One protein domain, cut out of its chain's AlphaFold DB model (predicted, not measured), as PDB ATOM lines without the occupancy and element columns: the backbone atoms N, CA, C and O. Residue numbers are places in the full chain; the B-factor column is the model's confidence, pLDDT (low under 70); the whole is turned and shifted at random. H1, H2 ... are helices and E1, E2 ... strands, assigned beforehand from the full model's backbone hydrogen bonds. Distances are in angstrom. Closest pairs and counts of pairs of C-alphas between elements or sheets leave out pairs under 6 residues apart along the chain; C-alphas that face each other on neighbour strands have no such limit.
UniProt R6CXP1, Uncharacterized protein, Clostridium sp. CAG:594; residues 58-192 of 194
ATOM      1  N   GLY A  58      93.195  55.708 144.772       92.12
ATOM      2  CA  GLY A  58      92.813  56.760 143.846       92.12
ATOM      3  C   GLY A  58      93.955  57.272 142.998       92.12
ATOM      4  O   GLY A  58      95.076  56.752 143.024       92.12
ATOM      5  N   THR A  59      93.644  58.326 142.255       95.19
ATOM      6  CA  THR A  59      94.577  58.996 141.358       95.19
ATOM      7  C   THR A  59      94.501  60.506 141.555       95.19
ATOM      8  O   THR A  59      93.432  61.112 141.459       95.19
ATOM      9  N   LEU A  60      95.651  61.130 141.798       96.44
ATOM     10  CA  LEU A  60      95.848  62.566 141.628       96.44
ATOM     11  C   LEU A  60      96.187  62.831 140.164       96.44
ATOM     12  O   LEU A  60      97.103  62.214 139.630       96.44
ATOM     13  N   THR A  61      95.480  63.765 139.535       98.19
ATOM     14  CA  THR A  61      95.798  64.269 138.194       98.19
ATOM     15  C   THR A  61      96.006  65.774 138.267       98.19
ATOM     16  O   THR A  61      95.134  66.487 138.757       98.19
ATOM     17  N   CYS A  62      97.137  66.265 137.772       98.62
ATOM     18  CA  CYS A  62      97.473  67.681 137.697       98.62
ATOM     19  C   CYS A  62      97.811  68.054 136.256       98.62
ATOM     20  O   CYS A  62      98.676  67.432 135.645       98.62
ATOM     21  N   ASN A  63      97.166  69.094 135.733       98.62
ATOM     22  CA  ASN A  63      97.389  69.570 134.371       98.62
ATOM     23  C   ASN A  63      97.883  71.014 134.364       98.62
ATOM     24  O   ASN A  63      97.373  71.862 135.101       98.62
ATOM     25  N   TYR A  64      98.849  71.290 133.498       98.12
ATOM     26  CA  TYR A  64      99.309  72.632 133.173       98.12
ATOM     27  C   TYR A  64      99.226  72.832 131.667       98.12
ATOM     28  O   TYR A  64      99.641  71.976 130.888       98.12
ATOM     29  N   GLU A  65      98.710  73.987 131.267       97.00
ATOM     30  CA  GLU A  65      98.616  74.378 129.871       97.00
ATOM     31  C   GLU A  65      99.041  75.835 129.726       97.00
ATOM     32  O   GLU A  65      98.545  76.714 130.435       97.00
ATOM     33  N   ALA A  66      99.932  76.093 128.774       94.38
ATOM     34  CA  ALA A  66     100.257  77.434 128.317       94.38
ATOM     35  C   ALA A  66     100.252  77.449 126.791       94.38
ATOM     36  O   ALA A  66     100.832  76.576 126.146       94.38
ATOM     37  N   LYS A  67      99.574  78.431 126.202       93.88
ATOM     38  CA  LYS A  67      99.423  78.542 124.753       93.88
ATOM     39  C   LYS A  67      99.547  79.994 124.320       93.88
ATOM     40  O   LYS A  67      98.934  80.874 124.921       93.88
ATOM     41  N   SER A  68     100.314  80.211 123.264       91.62
ATOM     42  CA  SER A  68     100.401  81.462 122.520       91.62
ATOM     43  C   SER A  68     100.045  81.200 121.053       91.62
ATOM     44  O   SER A  68      99.662  80.086 120.686       91.62
ATOM     45  N   ASP A  69     100.177  82.214 120.203       89.25
ATOM     46  CA  ASP A  69     100.025  82.032 118.757       89.25
ATOM     47  C   ASP A  69     101.197  81.247 118.140       89.25
ATOM     48  O   ASP A  69     101.052  80.646 117.076       89.25
ATOM     49  N   ALA A  70     102.361  81.233 118.801       91.50
ATOM     50  CA  ALA A  70     103.589  80.636 118.285       91.50
ATOM     51  C   ALA A  70     103.860  79.226 118.834       91.50
ATOM     52  O   ALA A  70     104.437  78.402 118.121       91.50
ATOM     53  N   GLU A  71     103.420  78.919 120.058       94.75
ATOM     54  CA  GLU A  71     103.683  77.634 120.708       94.75
ATOM     55  C   GLU A  71     102.569  77.171 121.658       94.75
ATOM     56  O   GLU A  71     101.721  77.942 122.111       94.75
ATOM     57  N   SER A  72     102.602  75.884 122.004       95.50
ATOM     58  CA  SER A  72     101.818  75.323 123.101       95.50
ATOM     59  C   SER A  72     102.657  74.404 123.980       95.50
ATOM     60  O   SER A  72     103.508  73.659 123.494       95.50
ATOM     61  N   GLN A  73     102.353  74.433 125.269       96.75
ATOM     62  CA  GLN A  73     102.932  73.620 126.322       96.75
ATOM     63  C   GLN A  73     101.795  72.907 127.047       96.75
ATOM     64  O   GLN A  73     100.870  73.560 127.530       96.75
ATOM     65  N   THR A  74     101.881  71.586 127.141       97.88
ATOM     66  CA  THR A  74     100.928  70.756 127.880       97.88
ATOM     67  C   THR A  74     101.706  69.839 128.798       97.88
ATOM     68  O   THR A  74     102.578  69.099 128.344       97.88
ATOM     69  N   VAL A  75     101.391  69.892 130.087       98.44
ATOM     70  CA  VAL A  75     101.961  68.993 131.084       98.44
ATOM     71  C   VAL A  75     100.839  68.263 131.792       98.44
ATOM     72  O   VAL A  75      99.906  68.893 132.291       98.44
ATOM     73  N   THR A  76     100.987  66.952 131.903       98.56
ATOM     74  CA  THR A  76     100.117  66.105 132.710       98.56
ATOM     75  C   THR A  76     100.966  65.350 133.716       98.56
ATOM     76  O   THR A  76     101.933  64.679 133.363       98.56
ATOM     77  N   TYR A  77     100.591  65.466 134.983       98.69
ATOM     78  CA  TYR A  77     101.124  64.667 136.070       98.69
ATOM     79  C   TYR A  77     100.022  63.778 136.633       98.69
ATOM     80  O   TYR A  77      98.937  64.268 136.952       98.69
ATOM     81  N   THR A  78     100.302  62.489 136.788       98.00
ATOM     82  CA  THR A  78      99.411  61.531 137.440       98.00
ATOM     83  C   THR A  78     100.141  60.806 138.558       98.00
ATOM     84  O   THR A  78     101.315  60.470 138.431       98.00
ATOM     85  N   ALA A  79      99.460  60.553 139.673       96.81
ATOM     86  CA  ALA A  79     100.000  59.767 140.777       96.81
ATOM     87  C   ALA A  79      98.928  58.860 141.368       96.81
ATOM     88  O   ALA A  79      97.858  59.328 141.752       96.81
ATOM     89  N   ASN A  80      99.235  57.568 141.468       94.06
ATOM     90  CA  ASN A  80      98.339  56.572 142.047       94.06
ATOM     91  C   ASN A  80      98.705  56.322 143.507       94.06
ATOM     92  O   ASN A  80      99.886  56.126 143.828       94.06
ATOM     93  N   TYR A  81      97.698  56.252 144.372       91.19
ATOM     94  CA  TYR A  81      97.889  56.055 145.806       91.19
ATOM     95  C   TYR A  81      96.951  55.025 146.414       91.19
ATOM     96  O   TYR A  81      95.910  54.691 145.851       91.19
ATOM     97  N   GLU A  82      97.345  54.578 147.601       89.38
ATOM     98  CA  GLU A  82      96.573  53.739 148.509       89.38
ATOM     99  C   GLU A  82      96.865  54.193 149.947       89.38
ATOM    100  O   GLU A  82      98.033  54.389 150.290       89.38
ATOM    101  N   LYS A  83      95.833  54.414 150.772       80.25
ATOM    102  CA  LYS A  83      95.962  54.890 152.170       80.25
ATOM    103  C   LYS A  83      96.904  56.109 152.310       80.25
ATOM    104  O   LYS A  83      97.762  56.156 153.188       80.25
ATOM    105  N   ASN A  84      96.806  57.067 151.378       78.25
ATOM    106  CA  ASN A  84      97.691  58.240 151.198       78.25
ATOM    107  C   ASN A  84      99.155  57.993 150.788       78.25
ATOM    108  O   ASN A  84      99.890  58.961 150.570       78.25
ATOM    109  N   MET A  85      99.587  56.746 150.609       86.88
ATOM    110  CA  MET A  85     100.925  56.435 150.108       86.88
ATOM    111  C   MET A  85     100.942  56.419 148.583       86.88
ATOM    112  O   MET A  85     100.193  55.680 147.941       86.88
ATOM    113  N   VAL A  86     101.833  57.209 147.990       91.44
ATOM    114  CA  VAL A  86     102.037  57.228 146.541       91.44
ATOM    115  C   VAL A  86     102.820  55.983 146.136       91.44
ATOM    116  O   VAL A  86     103.841  55.655 146.733       91.44
ATOM    117  N   SER A  87     102.346  55.270 145.119       88.69
ATOM    118  CA  SER A  87     102.980  54.031 144.643       88.69
ATOM    119  C   SER A  87     103.766  54.238 143.349       88.69
ATOM    120  O   SER A  87     104.891  53.750 143.201       88.69
ATOM    121  N   LYS A  88     103.179  54.986 142.415       92.94
ATOM    122  CA  LYS A  88     103.744  55.334 141.114       92.94
ATOM    123  C   LYS A  88     103.249  56.720 140.719       92.94
ATOM    124  O   LYS A  88     102.088  57.040 140.977       92.94
ATOM    125  N   SER A  89     104.096  57.488 140.046       96.38
ATOM    126  CA  SER A  89     103.666  58.673 139.313       96.38
ATOM    127  C   SER A  89     104.243  58.730 137.905       96.38
ATOM    128  O   SER A  89     105.233  58.063 137.592       96.38
ATOM    129  N   GLU A  90     103.585  59.505 137.052       97.75
ATOM    130  CA  GLU A  90     103.996  59.780 135.683       97.75
ATOM    131  C   GLU A  90     103.882  61.282 135.432       97.75
ATOM    132  O   GLU A  90     102.835  61.887 135.646       97.75
ATOM    133  N   PHE A  91     104.974  61.891 134.991       98.12
ATOM    134  CA  PHE A  91     105.027  63.260 134.505       98.12
ATOM    135  C   PHE A  91     105.262  63.217 133.000       98.12
ATOM    136  O   PHE A  91     106.242  62.620 132.562       98.12
ATOM    137  N   ASN A  92     104.401  63.861 132.221       98.50
ATOM    138  CA  ASN A  92     104.524  64.009 130.775       98.50
ATOM    139  C   ASN A  92     104.488  65.496 130.429       98.50
ATOM    140  O   ASN A  92     103.554  66.192 130.818       98.50
ATOM    141  N   PHE A  93     105.488  65.973 129.693       98.25
ATOM    142  CA  PHE A  93     105.540  67.329 129.165       98.25
ATOM    143  C   PHE A  93     105.730  67.300 127.651       98.25
ATOM    144  O   PHE A  93     106.715  66.763 127.144       98.25
ATOM    145  N   VAL A  94     104.805  67.932 126.938       97.94
ATOM    146  CA  VAL A  94     104.897  68.212 125.510       97.94
ATOM    147  C   VAL A  94     104.986  69.718 125.293       97.94
ATOM    148  O   VAL A  94     104.116  70.470 125.737       97.94
ATOM    149  N   ALA A  95     106.011  70.161 124.565       96.56
ATOM    150  CA  ALA A  95     106.106  71.528 124.063       96.56
ATOM    151  C   ALA A  95     106.278  71.504 122.545       96.56
ATOM    152  O   ALA A  95     107.130  70.781 122.023       96.56
ATOM    153  N   GLN A  96     105.478  72.299 121.839       95.25
ATOM    154  CA  GLN A  96     105.415  72.292 120.380       95.25
ATOM    155  C   GLN A  96     105.242  73.698 119.804       95.25
ATOM    156  O   GLN A  96     104.519  74.529 120.354       95.25
ATOM    157  N   LEU A  97     105.876  73.938 118.663       94.69
ATOM    158  CA  LEU A  97     105.649  75.092 117.804       94.69
ATOM    159  C   LEU A  97     104.318  74.923 117.067       94.69
ATOM    160  O   LEU A  97     104.048  73.872 116.484       94.69
ATOM    161  N   LEU A  98     103.513  75.981 117.050       92.50
ATOM    162  CA  LEU A  98     102.270  76.062 116.277       92.50
ATOM    163  C   LEU A  98     102.486  76.689 114.895       92.50
ATOM    164  O   LEU A  98     101.611  76.613 114.037       92.50
ATOM    165  N   THR A  99     103.663  77.273 114.668       88.56
ATOM    166  CA  THR A  99     104.062  77.878 113.394       88.56
ATOM    167  C   THR A  99     105.331  77.216 112.849       88.56
ATOM    168  O   THR A  99     105.904  76.313 113.466       88.56
ATOM    169  N   ASP A 100     105.759  77.620 111.654       84.56
ATOM    170  CA  ASP A 100     107.036  77.189 111.065       84.56
ATOM    171  C   ASP A 100     108.236  78.001 111.567       84.56
ATOM    172  O   ASP A 100     109.377  77.627 111.306       84.56
ATOM    173  N   ASN A 101     107.989  79.078 112.314       83.75
ATOM    174  CA  ASN A 101     109.037  79.925 112.862       83.75
ATOM    175  C   ASN A 101     109.583  79.349 114.171       83.75
ATOM    176  O   ASN A 101     108.863  78.717 114.947       83.75
ATOM    177  N   GLU A 102     110.861  79.611 114.440       78.06
ATOM    178  CA  GLU A 102     111.482  79.252 115.711       78.06
ATOM    179  C   GLU A 102     110.859  80.041 116.874       78.06
ATOM    180  O   GLU A 102     110.639  81.248 116.781       78.06
ATOM    181  N   SER A 103     110.623  79.360 117.997       86.44
ATOM    182  CA  SER A 103     110.280  79.987 119.276       86.44
ATOM    183  C   SER A 103     111.463  79.865 120.224       86.44
ATOM    184  O   SER A 103     111.896  78.753 120.552       86.44
ATOM    185  N   ALA A 104     111.963  81.007 120.702       89.38
ATOM    186  CA  ALA A 104     113.022  81.046 121.709       89.38
ATOM    187  C   ALA A 104     112.611  80.294 122.986       89.38
ATOM    188  O   ALA A 104     113.443  79.625 123.589       89.38
ATOM    189  N   VAL A 105     111.320  80.328 123.340       90.69
ATOM    190  CA  VAL A 105     110.765  79.617 124.501       90.69
ATOM    191  C   VAL A 105     110.884  78.105 124.319       90.69
ATOM    192  O   VAL A 105     111.419  77.420 125.185       90.69
ATOM    193  N   VAL A 106     110.431  77.565 123.183       90.94
ATOM    194  CA  VAL A 106     110.506  76.113 122.922       90.94
ATOM    195  C   VAL A 106     111.957  75.644 122.790       90.94
ATOM    196  O   VAL A 106     112.283  74.550 123.246       90.94
ATOM    197  N   SER A 107     112.832  76.459 122.194       91.06
ATOM    198  CA  SER A 107     114.262  76.152 122.062       91.06
ATOM    199  C   SER A 107     114.972  76.091 123.420       91.06
ATOM    200  O   SER A 107     115.704  75.137 123.708       91.06
ATOM    201  N   ASP A 108     114.698  77.064 124.292       92.38
ATOM    202  CA  ASP A 108     115.238  77.101 125.648       92.38
ATOM    203  C   ASP A 108     114.720  75.924 126.488       92.38
ATOM    204  O   ASP A 108     115.512  75.146 127.022       92.38
ATOM    205  N   LEU A 109     113.402  75.688 126.501       94.06
ATOM    206  CA  LEU A 109     112.803  74.541 127.193       94.06
ATOM    207  C   LEU A 109     113.378  73.210 126.695       94.06
ATOM    208  O   LEU A 109     113.752  72.361 127.502       94.06
ATOM    209  N   LYS A 110     113.519  73.033 125.378       93.50
ATOM    210  CA  LYS A 110     114.136  71.832 124.806       93.50
ATOM    211  C   LYS A 110     115.537  71.607 125.378       93.50
ATOM    212  O   LYS A 110     115.842  70.495 125.798       93.50
ATOM    213  N   THR A 111     116.359  72.652 125.427       92.88
ATOM    214  CA  THR A 111     117.728  72.581 125.957       92.88
ATOM    215  C   THR A 111     117.731  72.223 127.444       92.88
ATOM    216  O   THR A 111     118.494  71.360 127.882       92.88
ATOM    217  N   GLN A 112     116.855  72.844 128.236       93.62
ATOM    218  CA  GLN A 112     116.766  72.580 129.670       93.62
ATOM    219  C   GLN A 112     116.365  71.127 129.972       93.62
ATOM    220  O   GLN A 112     117.014  70.479 130.797       93.62
ATOM    221  N   TYR A 113     115.341  70.605 129.291       94.62
ATOM    222  CA  TYR A 113     114.836  69.247 129.518       94.62
ATOM    223  C   TYR A 113     115.723  68.159 128.900       94.62
ATOM    224  O   TYR A 113     115.819  67.067 129.460       94.62
ATOM    225  N   GLU A 114     116.449  68.458 127.821       94.50
ATOM    226  CA  GLU A 114     117.500  67.573 127.313       94.50
ATOM    227  C   GLU A 114     118.641  67.430 128.327       94.50
ATOM    228  O   GLU A 114     119.055  66.315 128.644       94.50
ATOM    229  N   ASN A 115     119.101  68.544 128.904       93.19
ATOM    230  CA  ASN A 115     120.119  68.519 129.954       93.19
ATOM    231  C   ASN A 115     119.628  67.775 131.200       93.19
ATOM    232  O   ASN A 115     120.377  66.992 131.785       93.19
ATOM    233  N   PHE A 116     118.365  67.978 131.591       93.38
ATOM    234  CA  PHE A 116     117.755  67.199 132.665       93.38
ATOM    235  C   PHE A 116     117.823  65.702 132.350       93.38
ATOM    236  O   PHE A 116     118.251  64.926 133.202       93.38
ATOM    237  N   PHE A 117     117.421  65.291 131.143       94.06
ATOM    238  CA  PHE A 117     117.464  63.892 130.727       94.06
ATOM    239  C   PHE A 117     118.884  63.325 130.795       94.06
ATOM    240  O   PHE A 117     119.083  62.298 131.436       94.06
ATOM    241  N   ILE A 118     119.875  64.012 130.222       92.94
ATOM    242  CA  ILE A 118     121.277  63.565 130.221       92.94
ATOM    243  C   ILE A 118     121.791  63.343 131.650       92.94
ATOM    244  O   ILE A 118     122.410  62.318 131.929       92.94
ATOM    245  N   ASN A 119     121.491  64.265 132.568       91.25
ATOM    246  CA  ASN A 119     121.973  64.189 133.948       91.25
ATOM    247  C   ASN A 119     121.252  63.126 134.786       91.25
ATOM    248  O   ASN A 119     121.805  62.641 135.771       91.25
ATOM    249  N   ASN A 120     120.025  62.758 134.410       91.00
ATOM    250  CA  ASN A 120     119.149  61.923 135.229       91.00
ATOM    251  C   ASN A 120     118.772  60.581 134.581       91.00
ATOM    252  O   ASN A 120     118.050  59.797 135.195       91.00
ATOM    253  N   ALA A 121     119.272  60.267 133.382       87.12
ATOM    254  CA  ALA A 121     118.953  59.025 132.665       87.12
ATOM    255  C   ALA A 121     119.309  57.751 133.456       87.12
ATOM    256  O   ALA A 121     118.677  56.713 133.270       87.12
ATOM    257  N   ALA A 122     120.299  57.831 134.351       85.75
ATOM    258  CA  ALA A 122     120.734  56.727 135.206       85.75
ATOM    259  C   ALA A 122     120.135  56.758 136.629       85.75
ATOM    260  O   ALA A 122     120.501  55.923 137.459       85.75
ATOM    261  N   ALA A 123     119.244  57.707 136.944       85.31
ATOM    262  CA  ALA A 123     118.692  57.854 138.287       85.31
ATOM    263  C   ALA A 123     117.805  56.656 138.664       85.31
ATOM    264  O   ALA A 123     116.801  56.359 138.016       85.31
ATOM    265  N   VAL A 124     118.154  55.965 139.750       81.75
ATOM    266  CA  VAL A 124     117.401  54.797 140.226       81.75
ATOM    267  C   VAL A 124     116.019  55.223 140.733       81.75
ATOM    268  O   VAL A 124     115.839  56.301 141.295       81.75
ATOM    269  N   GLY A 125     115.019  54.370 140.505       81.69
ATOM    270  CA  GLY A 125     113.632  54.632 140.908       81.69
ATOM    271  C   GLY A 125     112.858  55.523 139.937       81.69
ATOM    272  O   GLY A 125     111.637  55.601 140.048       81.69
ATOM    273  N   ASN A 126     113.540  56.099 138.945       87.62
ATOM    274  CA  ASN A 126     112.950  56.940 137.917       87.62
ATOM    275  C   ASN A 126     113.280  56.386 136.530       87.62
ATOM    276  O   ASN A 126     114.349  55.820 136.309       87.62
ATOM    277  N   ARG A 127     112.364  56.553 135.581       92.19
ATOM    278  CA  ARG A 127     112.638  56.361 134.157       92.19
ATOM    279  C   ARG A 127     112.384  57.678 133.452       92.19
ATOM    280  O   ARG A 127     111.233  58.079 133.308       92.19
ATOM    281  N   VAL A 128     113.464  58.330 133.036       93.81
ATOM    282  CA  VAL A 128     113.413  59.593 132.299       93.81
ATOM    283  C   VAL A 128     113.523  59.293 130.808       93.81
ATOM    284  O   VAL A 128     114.435  58.574 130.400       93.81
ATOM    285  N   THR A 129     112.618  59.830 129.994       95.56
ATOM    286  CA  THR A 129     112.714  59.767 128.529       95.56
ATOM    287  C   THR A 129     112.571  61.152 127.922       95.56
ATOM    288  O   THR A 129     111.902  62.027 128.475       95.56
ATOM    289  N   PHE A 130     113.235  61.361 126.790       97.00
ATOM    290  CA  PHE A 130     113.217  62.625 126.076       97.00
ATOM    291  C   PHE A 130     113.318  62.378 124.576       97.00
ATOM    292  O   PHE A 130     114.312  61.836 124.098       97.00
ATOM    293  N   ASP A 131     112.302  62.826 123.850       97.44
ATOM    294  CA  ASP A 131     112.217  62.739 122.400       97.44
ATOM    295  C   ASP A 131     112.044  64.143 121.824       97.44
ATOM    296  O   ASP A 131     111.228  64.929 122.302       97.44
ATOM    297  N   LYS A 132     112.796  64.480 120.776       95.56
ATOM    298  CA  LYS A 132     112.722  65.792 120.121       95.56
ATOM    299  C   LYS A 132     112.675  65.681 118.607       95.56
ATOM    300  O   LYS A 132     113.258  64.784 118.009       95.56
ATOM    301  N   ASN A 133     112.041  66.664 117.980       92.81
ATOM    302  CA  ASN A 133     112.046  66.867 116.532       92.81
ATOM    303  C   ASN A 133     112.176  68.366 116.214       92.81
ATOM    304  O   ASN A 133     112.381  69.172 117.121       92.81
ATOM    305  N   SER A 134     112.071  68.778 114.952       90.62
ATOM    306  CA  SER A 134     112.162  70.201 114.579       90.62
ATOM    307  C   SER A 134     111.048  71.070 115.177       90.62
ATOM    308  O   SER A 134     111.266  72.254 115.408       90.62
ATOM    309  N   LYS A 135     109.877  70.495 115.471       91.25
ATOM    310  CA  LYS A 135     108.696  71.205 115.976       91.25
ATOM    311  C   LYS A 135     108.616  71.284 117.496       91.25
ATOM    312  O   LYS A 135     107.856  72.098 118.000       91.25
ATOM    313  N   GLY A 136     109.364  70.475 118.240       94.69
ATOM    314  CA  GLY A 136     109.230  70.457 119.693       94.69
ATOM    315  C   GLY A 136     109.919  69.288 120.373       94.69
ATOM    316  O   GLY A 136     110.912  68.753 119.863       94.69
ATOM    317  N   PHE A 137     109.394  68.922 121.542       97.00
ATOM    318  CA  PHE A 137     109.834  67.767 122.311       97.00
ATOM    319  C   PHE A 137     108.705  67.149 123.144       97.00
ATOM    320  O   PHE A 137     107.689  67.783 123.439       97.00
ATOM    321  N   THR A 138     108.932  65.907 123.550       97.94
ATOM    322  CA  THR A 138     108.188  65.190 124.580       97.94
ATOM    323  C   THR A 138     109.178  64.718 125.634       97.94
ATOM    324  O   THR A 138     110.218  64.149 125.315       97.94
ATOM    325  N   PHE A 139     108.863  64.969 126.896       97.88
ATOM    326  CA  PHE A 139     109.677  64.600 128.040       97.88
ATOM    327  C   PHE A 139     108.819  63.847 129.048       97.88
ATOM    328  O   PHE A 139     107.732  64.311 129.390       97.88
ATOM    329  N   ASN A 140     109.308  62.709 129.540       97.62
ATOM    330  CA  ASN A 140     108.597  61.911 130.530       97.62
ATOM    331  C   ASN A 140     109.476  61.567 131.724       97.62
ATOM    332  O   ASN A 140     110.660  61.271 131.565       97.62
ATOM    333  N   VAL A 141     108.862  61.513 132.903       95.44
ATOM    334  CA  VAL A 141     109.439  60.888 134.096       95.44
ATOM    335  C   VAL A 141     108.412  59.947 134.697       95.44
ATOM    336  O   VAL A 141     107.354  60.376 135.144       95.44
ATOM    337  N   GLU A 142     108.736  58.661 134.739       95.12
ATOM    338  CA  GLU A 142     107.989  57.686 135.530       95.12
ATOM    339  C   GLU A 142     108.723  57.434 136.840       95.12
ATOM    340  O   GLU A 142     109.872  56.986 136.831       95.12
ATOM    341  N   THR A 143     108.046  57.661 137.959       93.75
ATOM    342  CA  THR A 143     108.602  57.487 139.301       93.75
ATOM    343  C   THR A 143     107.970  56.273 139.964       93.75
ATOM    344  O   THR A 143     106.747  56.150 140.035       93.75
ATOM    345  N   ASN A 144     108.796  55.371 140.492       91.50
ATOM    346  CA  ASN A 144     108.350  54.250 141.310       91.50
ATOM    347  C   ASN A 144     108.709  54.501 142.777       91.50
ATOM    348  O   ASN A 144     109.861  54.333 143.171       91.50
ATOM    349  N   TYR A 145     107.703  54.821 143.589       89.12
ATOM    350  CA  TYR A 145     107.873  55.158 145.004       89.12
ATOM    351  C   TYR A 145     108.201  53.969 145.907       89.12
ATOM    352  O   TYR A 145     108.632  54.152 147.042       89.12
ATOM    353  N   LYS A 146     108.092  52.738 145.393       84.06
ATOM    354  CA  LYS A 146     108.570  51.536 146.093       84.06
ATOM    355  C   LYS A 146     110.084  51.347 145.971       84.06
ATOM    356  O   LYS A 146     110.646  50.502 146.663       84.06
ATOM    357  N   LYS A 147     110.750  52.075 145.069       79.50
ATOM    358  CA  LYS A 147     112.205  52.030 144.898       79.50
ATOM    359  C   LYS A 147     112.841  53.220 145.615       79.50
ATOM    360  O   LYS A 147     112.405  54.350 145.452       79.50
ATOM    361  N   GLN A 148     113.900  52.961 146.377       68.38
ATOM    362  CA  GLN A 148     114.757  54.017 146.922       68.38
ATOM    363  C   GLN A 148     115.639  54.607 145.804       68.38
ATOM    364  O   GLN A 148     115.875  53.939 144.794       68.38
ATOM    365  N   GLY A 149     116.149  55.831 145.987       70.25
ATOM    366  CA  GLY A 149     117.127  56.431 145.064       70.25
ATOM    367  C   GLY A 149     116.788  57.817 144.510       70.25
ATOM    368  O   GLY A 149     117.482  58.285 143.611       70.25
ATOM    369  N   PHE A 150     115.769  58.500 145.043       80.75
ATOM    370  CA  PHE A 150     115.397  59.851 144.600       80.75
ATOM    371  C   PHE A 150     116.500  60.896 144.785       80.75
ATOM    372  O   PHE A 150     116.532  61.886 144.059       80.75
ATOM    373  N   ASP A 151     117.436  60.669 145.707       79.88
ATOM    374  CA  ASP A 151     118.576  61.562 145.931       79.88
ATOM    375  C   ASP A 151     119.461  61.704 144.691       79.88
ATOM    376  O   ASP A 151     120.036  62.769 144.476       79.88
ATOM    377  N   GLY A 152     119.500  60.674 143.837       80.88
ATOM    378  CA  GLY A 152     120.223  60.698 142.568       80.88
ATOM    379  C   GLY A 152     119.596  61.600 141.500       80.88
ATOM    380  O   GLY A 152     120.263  61.893 140.512       80.88
ATOM    381  N   LEU A 153     118.349  62.059 141.682       87.19
ATOM    382  CA  LEU A 153     117.760  63.065 140.803       87.19
ATOM    383  C   LEU A 153     118.305  64.454 141.133       87.19
ATOM    384  O   LEU A 153     118.152  64.958 142.251       87.19
ATOM    385  N   THR A 154     118.865  65.114 140.131       86.50
ATOM    386  CA  THR A 154     119.383  66.477 140.218       86.50
ATOM    387  C   THR A 154     118.509  67.424 139.408       86.50
ATOM    388  O   THR A 154     118.233  67.199 138.228       86.50
ATOM    389  N   LEU A 155     118.057  68.490 140.067       85.12
ATOM    390  CA  LEU A 155     117.400  69.634 139.445       85.12
ATOM    391  C   LEU A 155     118.362  70.814 139.567       85.12
ATOM    392  O   LEU A 155     118.905  71.039 140.645       85.12
ATOM    393  N   ASN A 156     118.583  71.546 138.477       78.56
ATOM    394  CA  ASN A 156     119.391  72.759 138.530       78.56
ATOM    395  C   ASN A 156     118.499  73.949 138.894       78.56
ATOM    396  O   ASN A 156     117.499  74.194 138.220       78.56
ATOM    397  N   ASP A 157     118.905  74.730 139.896       66.69
ATOM    398  CA  ASP A 157     118.118  75.856 140.429       66.69
ATOM    399  C   ASP A 157     117.862  76.981 139.408       66.69
ATOM    400  O   ASP A 157     116.937  77.773 139.560       66.69
ATOM    401  N   ASN A 158     118.651  77.030 138.331       68.75
ATOM    402  CA  ASN A 158     118.537  78.042 137.277       68.75
ATOM    403  C   ASN A 158     117.577  77.638 136.139       68.75
ATOM    404  O   ASN A 158     117.489  78.354 135.144       68.75
ATOM    405  N   GLN A 159     116.905  76.486 136.237       74.75
ATOM    406  CA  GLN A 159     116.038  75.952 135.182       74.75
ATOM    407  C   GLN A 159     114.552  76.054 135.554       74.75
ATOM    408  O   GLN A 159     114.149  75.831 136.695       74.75
ATOM    409  N   THR A 160     113.702  76.329 134.567       78.94
ATOM    410  CA  THR A 160     112.237  76.396 134.702       78.94
ATOM    411  C   THR A 160     111.613  74.999 134.610       78.94
ATOM    412  O   THR A 160     110.716  74.729 133.811       78.94
ATOM    413  N   ILE A 161     112.109  74.070 135.429       85.88
ATOM    414  CA  ILE A 161     111.617  72.691 135.447       85.88
ATOM    415  C   ILE A 161     110.285  72.628 136.207       85.88
ATOM    416  O   ILE A 161     110.181  72.962 137.392       85.88
ATOM    417  N   LEU A 162     109.243  72.186 135.505       94.12
ATOM    418  CA  LEU A 162     107.892  72.016 136.044       94.12
ATOM    419  C   LEU A 162     107.740  70.695 136.807       94.12
ATOM    420  O   LEU A 162     106.847  70.575 137.641       94.12
ATOM    421  N   PHE A 163     108.636  69.735 136.572       94.50
ATOM    422  CA  PHE A 163     108.709  68.496 137.337       94.50
ATOM    423  C   PHE A 163     109.009  68.777 138.817       94.50
ATOM    424  O   PHE A 163     109.908  69.555 139.152       94.50
ATOM    425  N   VAL A 164     108.251  68.140 139.709       93.75
ATOM    426  CA  VAL A 164     108.494  68.157 141.156       93.75
ATOM    427  C   VAL A 164     109.356  66.948 141.506       93.75
ATOM    428  O   VAL A 164     108.981  65.817 141.204       93.75
ATOM    429  N   LYS A 165     110.515  67.179 142.138       92.31
ATOM    430  CA  LYS A 165     111.413  66.096 142.559       92.31
ATOM    431  C   LYS A 165     110.704  65.206 143.593       92.31
ATOM    432  O   LYS A 165     110.344  65.733 144.645       92.31
ATOM    433  N   PRO A 166     110.573  63.890 143.353       92.06
ATOM    434  CA  PRO A 166     109.900  62.993 144.280       92.06
ATOM    435  C   PRO A 166     110.668  62.871 145.596       92.06
ATOM    436  O   PRO A 166     111.903  62.867 145.602       92.06
ATOM    437  N   GLN A 167     109.937  62.746 146.699       90.06
ATOM    438  CA  GLN A 167     110.463  62.496 148.040       90.06
ATOM    439  C   GLN A 167     109.807  61.254 148.645       90.06
ATOM    440  O   GLN A 167     108.659  60.923 148.365       90.06
ATOM    441  N   THR A 168     110.517  60.568 149.540       86.31
ATOM    442  CA  THR A 168     109.962  59.403 150.257       86.31
ATOM    443  C   THR A 168     108.822  59.773 151.204       86.31
ATOM    444  O   THR A 168     108.080  58.900 151.638       86.31
ATOM    445  N   THR A 169     108.704  61.055 151.547       88.75
ATOM    446  CA  THR A 169     107.645  61.611 152.393       88.75
ATOM    447  C   THR A 169     106.477  62.181 151.590       88.75
ATOM    448  O   THR A 169     105.581  62.765 152.194       88.75
ATOM    449  N   ASP A 170     106.490  62.065 150.257       91.81
ATOM    450  CA  ASP A 170     105.404  62.573 149.421       91.81
ATOM    451  C   ASP A 170     104.087  61.877 149.776       91.81
ATOM    452  O   ASP A 170     103.937  60.657 149.677       91.81
ATOM    453  N   THR A 171     103.106  62.691 150.136       92.25
ATOM    454  CA  THR A 171     101.690  62.332 150.179       92.25
ATOM    455  C   THR A 171     100.972  62.937 148.980       92.25
ATOM    456  O   THR A 171     101.466  63.871 148.337       92.25
ATOM    457  N   ILE A 172      99.762  62.459 148.699       92.88
ATOM    458  CA  ILE A 172      98.929  63.024 147.633       92.88
ATOM    459  C   ILE A 172      98.629  64.505 147.843       92.88
ATOM    460  O   ILE A 172      98.723  65.273 146.886       92.88
ATOM    461  N   ASP A 173      98.355  64.921 149.078       92.31
ATOM    462  CA  ASP A 173      98.122  66.331 149.388       92.31
ATOM    463  C   ASP A 173      99.389  67.166 149.174       92.31
ATOM    464  O   ASP A 173      99.338  68.196 148.506       92.31
ATOM    465  N   SER A 174     100.553  66.682 149.628       95.06
ATOM    466  CA  SER A 174     101.817  67.405 149.433       95.06
ATOM    467  C   SER A 174     102.180  67.571 147.952       95.06
ATOM    468  O   SER A 174     102.640  68.635 147.538       95.06
ATOM    469  N   LEU A 175     101.915  66.551 147.128       96.06
ATOM    470  CA  LEU A 175     102.137  66.606 145.685       96.06
ATOM    471  C   LEU A 175     101.150  67.551 145.006       96.06
ATOM    472  O   LEU A 175     101.546  68.348 144.155       96.06
ATOM    473  N   LYS A 176      99.871  67.483 145.385       96.62
ATOM    474  CA  LYS A 176      98.840  68.393 144.887       96.62
ATOM    475  C   LYS A 176      99.221  69.842 145.175       96.62
ATOM    476  O   LYS A 176      99.152  70.667 144.264       96.62
ATOM    477  N   ASP A 177      99.660  70.143 146.391       96.88
ATOM    478  CA  ASP A 177     100.090  71.485 146.782       96.88
ATOM    479  C   ASP A 177     101.339  71.919 146.005       96.88
ATOM    480  O   ASP A 177     101.373  73.017 145.449       96.88
ATOM    481  N   ALA A 178     102.343  71.043 145.880       96.62
ATOM    482  CA  ALA A 178     103.568  71.332 145.135       96.62
ATOM    483  C   ALA A 178     103.298  71.664 143.657       96.62
ATOM    484  O   ALA A 178     103.828  72.650 143.136       96.62
ATOM    485  N   TYR A 179     102.446  70.886 142.983       97.44
ATOM    486  CA  TYR A 179     102.065  71.154 141.594       97.44
ATOM    487  C   TYR A 179     101.141  72.371 141.468       97.44
ATOM    488  O   TYR A 179     101.321  73.181 140.558       97.44
ATOM    489  N   THR A 180     100.209  72.580 142.402       97.50
ATOM    490  CA  THR A 180      99.350  73.780 142.416       97.50
ATOM    491  C   THR A 180     100.186  75.054 142.564       97.50
ATOM    492  O   THR A 180      99.966  76.021 141.836       97.50
ATOM    493  N   ASN A 181     101.220  75.042 143.411       95.88
ATOM    494  CA  ASN A 181     102.166  76.154 143.565       95.88
ATOM    495  C   ASN A 181     102.987  76.431 142.294       95.88
ATOM    496  O   ASN A 181     103.442  77.555 142.087       95.88
ATOM    497  N   LYS A 182     103.149  75.433 141.416       94.44
ATOM    498  CA  LYS A 182     103.729  75.587 140.070       94.44
ATOM    499  C   LYS A 182     102.702  76.000 139.003       94.44
ATOM    500  O   LYS A 182     103.048  76.075 137.828       94.44
ATOM    501  N   GLY A 183     101.453  76.277 139.386       95.88
ATOM    502  CA  GLY A 183     100.394  76.754 138.491       95.88
ATOM    503  C   GLY A 183      99.550  75.655 137.840       95.88
ATOM    504  O   GLY A 183      98.816  75.940 136.894       95.88
ATOM    505  N   PHE A 184      99.635  74.411 138.313       98.25
ATOM    506  CA  PHE A 184      98.814  73.314 137.800       98.25
ATOM    507  C   PHE A 184      97.393  73.370 138.368       98.25
ATOM    508  O   PHE A 184      97.164  73.783 139.505       98.25
ATOM    509  N   LYS A 185      96.431  72.872 137.592       98.44
ATOM    510  CA  LYS A 185      95.079  72.553 138.062       98.44
ATOM    511  C   LYS A 185      95.026  71.072 138.416       98.44
ATOM    512  O   LYS A 185      95.207  70.233 137.534       98.44
ATOM    513  N   CYS A 186      94.774  70.762 139.684       97.81
ATOM    514  CA  CYS A 186      94.812  69.398 140.204       97.81
ATOM    515  C   CYS A 186      93.440  68.900 140.675       97.81
ATOM    516  O   CYS A 186      92.694  69.634 141.325       97.81
ATOM    517  N   SER A 187      93.145  67.627 140.420       96.56
ATOM    518  CA  SER A 187      91.958  66.918 140.907       96.56
ATOM    519  C   SER A 187      92.324  65.540 141.454       96.56
ATOM    520  O   SER A 187      93.239  64.890 140.950       96.56
ATOM    521  N   ILE A 188      91.581  65.089 142.463       93.25
ATOM    522  CA  ILE A 188      91.715  63.755 143.054       93.25
ATOM    523  C   ILE A 188      90.468  62.947 142.699       93.25
ATOM    524  O   ILE A 188      89.347  63.438 142.851       93.25
ATOM    525  N   THR A 189      90.671  61.713 142.252       91.50
ATOM    526  CA  THR A 189      89.606  60.740 142.010       91.50
ATOM    527  C   THR A 189      89.827  59.542 142.924       91.50
ATOM    528  O   THR A 189      90.847  58.866 142.809       91.50
ATOM    529  N   ASN A 190      88.877  59.291 143.827       88.94
ATOM    530  CA  ASN A 190      88.864  58.096 144.669       88.94
ATOM    531  C   ASN A 190      88.167  56.959 143.919       88.94
ATOM    532  O   ASN A 190      87.037  57.116 143.458       88.94
ATOM    533  N   ASN A 191      88.832  55.815 143.839       77.00
ATOM    534  CA  ASN A 191      88.234  54.559 143.425       77.00
ATOM    535  C   ASN A 191      87.696  53.902 144.695       77.00
ATOM    536  O   ASN A 191      88.412  53.162 145.368       77.00
ATOM    537  N   ASN A 192      86.460  54.228 145.062       62.53
ATOM    538  CA  ASN A 192      85.781  53.464 146.099       62.53
ATOM    539  C   ASN A 192      85.526  52.065 145.521       62.53
ATOM    540  O   ASN A 192      84.879  51.947 144.480       62.53
TER     541      ASN A 192
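AT A GLANCE: This is residues 58 to 192 of the 194 residues of an uncharacterized protein of Clostridium sp. CAG:594 (UniProt R6CXP1). One twisted sheet of six strands forms a wall with two separate helices over one face, H1 over the E4, E5 and E3 part and H2 over the E2 and E1 part, while the other face is bare of named helices. The long stretch of residues 145 to 171 leaves E5 and loops round on the helices' side before it reaches H2. The printed part has 135 residues, with two named helices and six named strands in the order E1, E2, E3, H1, E4, E5, H2, E6; the sheet runs E4, E5, E3, E2, E1, E6, all antiparallel. The class is mixed, helices and strands, and the whole is compact, with a radius of gyration of the C-alphas of 15.2 A, but elongated, spanning 48 by 31 by 22 A.

IN THESE COORDINATES: The longest strand by residues is E3, residues 85 to 97, 37.6 A long, which bends by 52 degrees at residue 88. E2 is residues 71 to 82, 37.3 A, and E1 is residues 58 to 67, 29.7 A, beginning at C-alpha 58 at (92.813, 56.760, 143.846). E5 is residues 136 to 144, 27.0 A; E4 is residues 126 to 133, 23.6 A; E6 is residues 185 to 191, 20.0 A, ending at C-alpha 191 at (88.234, 54.559, 143.425). H1, residues 104 to 120, is 24.2 A long and begins at C-alpha 104 at (113.022, 81.046, 121.709). H2, residues 172 to 181, is 14.1 A long.

HOW THE PARTS SIT: E1, E2 and E3 form a meander, each strand the antiparallel neighbour of the one before, with N 77 and O 62 at 2.8 A and N 90 and O 78 at 2.8 A. E5 is on the other side of E3 from E2, with N 91 and O 141 at 2.8 A. The edge strands are E4, with N 129 and O 140 of E5 at 2.9 A, and E6, with N 187 and O 61 of E1 at 2.8 A. E3, H1 and E4 make a split strand-helix-strand unit, two strands running the same way with E5 between them, and its crossover is right-handed. H1 and H2 are on the same face, giving two layers, helices over a sheet. H1 runs slantwise to the strands at a height over the sheet of 8.9 A, its closest C-alphas to E4 being those of Phe 117 and Val 128, 6.1 A. H2 runs along the strands at a height of 8.4 A; the C-alphas of Leu 60 in E1 and Ile 172 are its closest to E1, 6.8 A. H1 and H2 are apart. In both helices every O i to N i+4 pair is within hydrogen-bond range.

THE WHOLE: The C-alphas farthest apart are those of Asn 101 and Asn 192, 48.4 A. The printed part has no cut. The link from E5 to H2, 27 residues, is long. The mean pLDDT of the printed part is 91.1, and residues 148, 157 to 158 and 192 are under 70.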